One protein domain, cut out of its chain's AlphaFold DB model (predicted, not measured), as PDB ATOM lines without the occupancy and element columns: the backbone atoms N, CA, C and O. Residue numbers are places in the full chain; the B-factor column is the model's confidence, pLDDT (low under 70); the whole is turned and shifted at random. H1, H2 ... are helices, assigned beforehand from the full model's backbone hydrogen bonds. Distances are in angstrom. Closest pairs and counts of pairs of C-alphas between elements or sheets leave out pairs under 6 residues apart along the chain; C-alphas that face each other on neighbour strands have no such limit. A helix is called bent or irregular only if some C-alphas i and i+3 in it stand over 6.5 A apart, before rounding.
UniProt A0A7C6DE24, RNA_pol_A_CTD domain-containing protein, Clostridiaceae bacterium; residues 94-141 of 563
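AT A GLANCE: This is residues 94 to 141 of the 563 residues of the protein "RNA_pol_A_CTD domain-containing protein" of Clostridiaceae bacterium (UniProt A0A7C6DE24). One long helix, H2, makes the length of this small domain; the shorter H1 crosses over its middle, and H3 turns off at a corner at its far end, on the same side as H1. The link of residues 104 to 113 swings in a wide arc from the end of H1 back to the beginning of H2. The printed part has 48 residues with three named helices, in the order H1, H2, H3, and no named strand; the class is all helix. It is compact, with a radius of gyration of the C-alphas of 10.5 A, and elongated, spanning 28 by 17 by 16 A.

IN THESE COORDINATES: Find C-alpha 114 at (93.013, 96.270, 122.312); from there H2, residues 114 to 130, runs 24.6 A to C-alpha 130 at (112.725, 84.264, 113.662). Look back to C-alpha 94 at (105.572, 100.069, 121.135) for H1, residues 94 to 103, 13.3 A long. It is irregular: C-alphas 97 and 100 are 8.1 A apart. H3, residues 132 to 140, covers 12.2 A and ends at C-alpha 140, (120.029, 96.626, 117.946).

HOW THE PARTS SIT: Start at Lys 124 in H2: its C-alpha is 4.6 A from that of Ile 102, the closest pair where H1 and H2 touch. These two run the same way at a steep tilt of 46 degrees. H2 and H3 are close but not clearly touching, with the C-alphas of Ala 127 and Ser 135 closest at 5.7 A; they run opposite ways at a steep tilt of 62 degrees. H1 and H3 only just touch, with 3 pairs of C-alphas within 8 A, the closest being those of Val 103 and Tyr 132 at 6.0 A. They run opposite ways at a shallow tilt of 20 degrees. In H2 and H3 every O i to N i+4 pair is within hydrogen-bond range; in H1 4 of 6 are.

THE WHOLE: The two C-alphas farthest apart, those of Lys 111 and Asn 141, are 29.6 A from each other. The printed part has no cut. The link from H2 to H3 is tight, and that from H1 to H2 is short but not tight. Read the B-factor column for confidence: the mean pLDDT of the printed part is 73.9, and residues 94, 97 and 104 to 116, of which 114 to 116 belong to H2, are under 70.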
ATOM      1  N   LEU A  94     106.131 101.319 120.599       69.00
ATOM      2  CA  LEU A  94     105.572 100.069 121.135       69.00
ATOM      3  C   LEU A  94     106.619  98.946 121.183       69.00
ATOM      4  O   LEU A  94     106.757  98.294 122.218       69.00
ATOM      5  N   VAL A  95     107.361  98.740 120.087       70.88
ATOM      6  CA  VAL A  95     108.411  97.710 120.006       70.88
ATOM      7  C   VAL A  95     109.546  98.020 120.978       70.88
ATOM      8  O   VAL A  95     109.947  97.133 121.721       70.88
ATOM      9  N   ARG A  96     110.013  99.274 121.060       70.19
ATOM     10  CA  ARG A  96     111.081  99.655 122.001       70.19
ATOM     11  C   ARG A  96     110.708  99.427 123.459       70.19
ATOM     12  O   ARG A  96     111.498  98.845 124.189       70.19
ATOM     13  N   ARG A  97     109.503  99.828 123.868       69.06
ATOM     14  CA  ARG A  97     109.036  99.653 125.253       69.06
ATOM     15  C   ARG A  97     108.678  98.212 125.606       69.06
ATOM     16  O   ARG A  97     108.584  97.885 126.785       69.06
ATOM     17  N   SER A  98     108.452  97.368 124.601       73.25
ATOM     18  CA  SER A  98     107.970  95.997 124.788       73.25
ATOM     19  C   SER A  98     108.933  94.946 124.244       73.25
ATOM     20  O   SER A  98     108.523  93.799 124.102       73.25
ATOM     21  N   PHE A  99     110.185  95.296 123.934       74.06
ATOM     22  CA  PHE A  99     111.129  94.387 123.280       74.06
ATOM     23  C   PHE A  99     111.354  93.109 124.101       74.06
ATOM     24  O   PHE A  99     111.148  92.008 123.599       74.06
ATOM     25  N   ASP A 100     111.605  93.247 125.404       71.81
ATOM     26  CA  ASP A 100     111.731  92.102 126.316       71.81
ATOM     27  C   ASP A 100     110.438  91.270 126.393       71.81
ATOM     28  O   ASP A 100     110.469  90.062 126.596       71.81
ATOM     29  N   ILE A 101     109.269  91.887 126.204       76.06
ATOM     30  CA  ILE A 101     107.982  91.174 126.177       76.06
ATOM     31  C   ILE A 101     107.807  90.416 124.853       76.06
ATOM     32  O   ILE A 101     107.205  89.342 124.842       76.06
ATOM     33  N   ILE A 102     108.306  90.982 123.753       76.88
ATOM     34  CA  ILE A 102     108.261  90.403 122.408       76.88
ATOM     35  C   ILE A 102     109.182  89.182 122.323       76.88
ATOM     36  O   ILE A 102     108.767  88.171 121.766       76.88
ATOM     37  N   VAL A 103     110.386  89.258 122.901       72.56
ATOM     38  CA  VAL A 103     111.422  88.226 122.728       72.56
ATOM     39  C   VAL A 103     111.542  87.265 123.927       72.56
ATOM     40  O   VAL A 103     111.694  86.066 123.710       72.56
ATOM     41  N   ASP A 104     111.390  87.725 125.181       68.31
ATOM     42  CA  ASP A 104     111.475  86.864 126.385       68.31
ATOM     43  C   ASP A 104     110.100  86.404 126.919       68.31
ATOM     44  O   ASP A 104     110.025  85.631 127.878       68.31
ATOM     45  N   GLY A 105     108.985  86.924 126.390       62.69
ATOM     46  CA  GLY A 105     107.629  86.541 126.814       62.69
ATOM     47  C   GLY A 105     107.259  86.894 128.267       62.69
ATOM     48  O   GLY A 105     106.228  86.439 128.777       62.69
ATOM     49  N   LYS A 106     108.067  87.705 128.965       59.81
ATOM     50  CA  LYS A 106     107.829  88.086 130.370       59.81
ATOM     51  C   LYS A 106     106.558  88.942 130.513       59.81
ATOM     52  O   LYS A 106     106.283  89.832 129.711       59.81
ATOM     53  N   LYS A 107     105.765  88.699 131.570       54.94
ATOM     54  CA  LYS A 107     104.517  89.432 131.873       54.94
ATOM     55  C   LYS A 107     104.736  90.593 132.855       54.94
ATOM     56  O   LYS A 107     105.122  90.338 133.990       54.94
ATOM     57  N   LYS A 108     104.324  91.810 132.468       54.34
ATOM     58  CA  LYS A 108     103.655  92.850 133.301       54.34
ATOM     59  C   LYS A 108     102.994  93.876 132.358       54.34
ATOM     60  O   LYS A 108     103.660  94.409 131.487       54.34
ATOM     61  N   THR A 109     101.664  93.968 132.259       51.47
ATOM     62  CA  THR A 109     100.683  94.718 133.088       51.47
ATOM     63  C   THR A 109     100.894  96.234 133.176       51.47
ATOM     64  O   THR A 109     100.911  96.782 134.272       51.47
ATOM     65  N   ASN A 110     100.953  96.917 132.034       53.53
ATOM     66  CA  ASN A 110     100.376  98.262 131.928       53.53
ATOM     67  C   ASN A 110      99.066  98.175 131.128       53.53
ATOM     68  O   ASN A 110      98.884  97.236 130.348       53.53
ATOM     69  N   LYS A 111      98.117  99.093 131.365       55.09
ATOM     70  CA  LYS A 111      96.840  99.163 130.629       55.09
ATOM     71  C   LYS A 111      97.125  99.428 129.143       55.09
ATOM     72  O   LYS A 111      97.223 100.573 128.735       55.09
ATOM     73  N   MET A 112      97.265  98.365 128.354       63.66
ATOM     74  CA  MET A 112      97.376  98.436 126.895       63.66
ATOM     75  C   MET A 112      95.990  98.380 126.257       63.66
ATOM     76  O   MET A 112      95.124  97.601 126.675       63.66
ATOM     77  N   HIS A 113      95.777  99.169 125.210       62.78
ATOM     78  CA  HIS A 113      94.546  99.129 124.429       62.78
ATOM     79  C   HIS A 113      94.484  97.878 123.530       62.78
ATOM     80  O   HIS A 113      95.491  97.266 123.173       62.78
ATOM     81  N   ARG A 114      93.270  97.490 123.110       60.91
ATOM     82  CA  ARG A 114      93.013  96.270 122.312       60.91
ATOM     83  C   ARG A 114      93.856  96.181 121.027       60.91
ATOM     84  O   ARG A 114      94.260  95.085 120.647       60.91
ATOM     85  N   ARG A 115      94.125  97.315 120.367       62.41
ATOM     86  CA  ARG A 115      94.940  97.381 119.139       62.41
ATOM     87  C   ARG A 115      96.426  97.131 119.407       62.41
ATOM     88  O   ARG A 115      97.034  96.362 118.673       62.41
ATOM     89  N   GLU A 116      96.981  97.709 120.471       69.00
ATOM     90  CA  GLU A 116      98.377  97.491 120.881       69.00
ATOM     91  C   GLU A 116      98.608  96.032 121.258       69.00
ATOM     92  O   GLU A 116      99.569  95.423 120.803       69.00
ATOM     93  N   LYS A 117      97.665  95.438 122.003       71.75
ATOM     94  CA  LYS A 117      97.716  94.015 122.347       71.75
ATOM     95  C   LYS A 117      97.738  93.133 121.096       71.75
ATOM     96  O   LYS A 117      98.545  92.218 121.017       71.75
ATOM     97  N   SER A 118      96.894  93.426 120.104       74.00
ATOM     98  CA  SER A 118      96.882  92.679 118.838       74.00
ATOM     99  C   SER A 118      98.170  92.852 118.029       74.00
ATOM    100  O   SER A 118      98.612  91.889 117.411       74.00
ATOM    101  N   ALA A 119      98.767  94.046 118.014       73.56
ATOM    102  CA  ALA A 119     100.046  94.274 117.343       73.56
ATOM    103  C   ALA A 119     101.199  93.554 118.062       73.56
ATOM    104  O   ALA A 119     102.045  92.956 117.408       73.56
ATOM    105  N   LEU A 120     101.200  93.568 119.395       78.19
ATOM    106  CA  LEU A 120     102.206  92.907 120.218       78.19
ATOM    107  C   LEU A 120     102.203  91.385 120.026       78.19
ATOM    108  O   LEU A 120     103.274  90.802 119.910       78.19
ATOM    109  N   GLU A 121     101.027  90.752 119.955       80.25
ATOM    110  CA  GLU A 121     100.939  89.311 119.666       80.25
ATOM    111  C   GLU A 121     101.547  88.973 118.296       80.25
ATOM    112  O   GLU A 121     102.356  88.058 118.208       80.25
ATOM    113  N   LYS A 122     101.302  89.785 117.256       81.38
ATOM    114  CA  LYS A 122     101.951  89.586 115.945       81.38
ATOM    115  C   LYS A 122     103.479  89.662 116.016       81.38
ATOM    116  O   LYS A 122     104.155  88.888 115.350       81.38
ATOM    117  N   TYR A 123     104.028  90.593 116.802       83.50
ATOM    118  CA  TYR A 123     105.480  90.696 116.977       83.50
ATOM    119  C   TYR A 123     106.057  89.522 117.774       83.50
ATOM    120  O   TYR A 123     107.153  89.077 117.453       83.50
ATOM    121  N   LYS A 124     105.332  89.001 118.774       82.88
ATOM    122  CA  LYS A 124     105.741  87.792 119.509       82.88
ATOM    123  C   LYS A 124     105.767  86.566 118.608       82.88
ATOM    124  O   LYS A 124     106.754  85.841 118.625       82.88
ATOM    125  N   ASP A 125     104.719  86.363 117.811       82.75
ATOM    126  CA  ASP A 125     104.650  85.252 116.858       82.75
ATOM    127  C   ASP A 125     105.819  85.329 115.862       82.75
ATOM    128  O   ASP A 125     106.511  84.341 115.629       82.75
ATOM    129  N   ALA A 126     106.109  86.528 115.343       83.31
ATOM    130  CA  ALA A 126     107.248  86.750 114.455       83.31
ATOM    131  C   ALA A 126     108.603  86.495 115.143       83.31
ATOM    132  O   ALA A 126     109.466  85.845 114.556       83.31
ATOM    133  N   ALA A 127     108.794  86.965 116.381       83.62
ATOM    134  CA  ALA A 127     110.032  86.760 117.140       83.62
ATOM    135  C   ALA A 127     110.256  85.288 117.517       83.62
ATOM    136  O   ALA A 127     111.393  84.818 117.526       83.62
ATOM    137  N   LEU A 128     109.177  84.543 117.777       84.50
ATOM    138  CA  LEU A 128     109.219  83.101 118.004       84.50
ATOM    139  C   LEU A 128     109.705  82.350 116.756       84.50
ATOM    140  O   LEU A 128     110.540  81.457 116.877       84.50
ATOM    141  N   ILE A 129     109.207  82.725 115.571       84.50
ATOM    142  CA  ILE A 129     109.591  82.112 114.288       84.50
ATOM    143  C   ILE A 129     111.029  82.489 113.904       84.50
ATOM    144  O   ILE A 129     111.807  81.622 113.514       84.50
ATOM    145  N   ALA A 130     111.395  83.769 114.022       83.00
ATOM    146  CA  ALA A 130     112.725  84.264 113.662       83.00
ATOM    147  C   ALA A 130     113.819  83.842 114.660       83.00
ATOM    148  O   ALA A 130     114.993  83.765 114.303       83.00
ATOM    149  N   GLY A 131     113.447  83.573 115.911       85.38
ATOM    150  CA  GLY A 131     114.368  83.254 116.996       85.38
ATOM    151  C   GLY A 131     114.926  84.490 117.710       85.38
ATOM    152  O   GLY A 131     114.950  85.608 117.182       85.38
ATOM    153  N   TYR A 132     115.394  84.271 118.946       83.12
ATOM    154  CA  TYR A 132     115.864  85.319 119.863       83.12
ATOM    155  C   TYR A 132     116.998  86.168 119.270       83.12
ATOM    156  O   TYR A 132     116.910  87.394 119.260       83.12
ATOM    157  N   GLU A 133     118.041  85.524 118.739       83.62
ATOM    158  CA  GLU A 133     119.256  86.209 118.273       83.62
ATOM    159  C   GLU A 133     118.986  87.127 117.075       83.62
ATOM    160  O   GLU A 133     119.413  88.279 117.071       83.62
ATOM    161  N   ILE A 134     118.210  86.659 116.089       84.38
ATOM    162  CA  ILE A 134     117.834  87.465 114.918       84.38
ATOM    163  C   ILE A 134     116.925  88.619 115.341       84.38
ATOM    164  O   ILE A 134     117.127  89.749 114.904       84.38
ATOM    165  N   SER A 135     115.965  88.363 116.233       85.75
ATOM    166  CA  SER A 135     115.064  89.398 116.754       85.75
ATOM    167  C   SER A 135     115.823  90.490 117.519       85.75
ATOM    168  O   SER A 135     115.511  91.674 117.395       85.75
ATOM    169  N   LYS A 136     116.854  90.103 118.278       83.31
ATOM    170  CA  LYS A 136     117.757  91.013 118.991       83.31
ATOM    171  C   LYS A 136     118.650  91.803 118.051       83.31
ATOM    172  O   LYS A 136     118.736  93.020 118.199       83.31
ATOM    173  N   GLU A 137     119.264  91.160 117.069       84.94
ATOM    174  CA  GLU A 137     120.103  91.863 116.099       84.94
ATOM    175  C   GLU A 137     119.268  92.815 115.227       84.94
ATOM    176  O   GLU A 137     119.711  93.925 114.949       84.94
ATOM    177  N   ALA A 138     118.026  92.451 114.884       83.44
ATOM    178  CA  ALA A 138     117.094  93.319 114.155       83.44
ATOM    179  C   ALA A 138     116.711  94.572 114.956       83.44
ATOM    180  O   ALA A 138     116.460  95.630 114.378       83.44
ATOM    181  N   TYR A 139     116.673  94.460 116.287       80.44
ATOM    182  CA  TYR A 139     116.400  95.573 117.188       80.44
ATOM    183  C   TYR A 139     117.618  96.478 117.404       80.44
ATOM    184  O   TYR A 139     117.481  97.700 117.384       80.44
ATOM    185  N   ILE A 140     118.799  95.888 117.618       80.19
ATOM    186  CA  ILE A 140     120.029  96.626 117.946       80.19
ATOM    187  C   ILE A 140     120.679  97.214 116.688       80.19
ATOM    188  O   ILE A 140     121.104  98.366 116.701       80.19
ATOM    189  N   ASN A 141     120.755  96.437 115.604       83.38
ATOM    190  CA  ASN A 141     121.474  96.767 114.374       83.38
ATOM    191  C   ASN A 141     120.605  96.486 113.128       83.38
ATOM    192  O   ASN A 141     120.956  95.622 112.314       83.38
TER     193      ASN A 141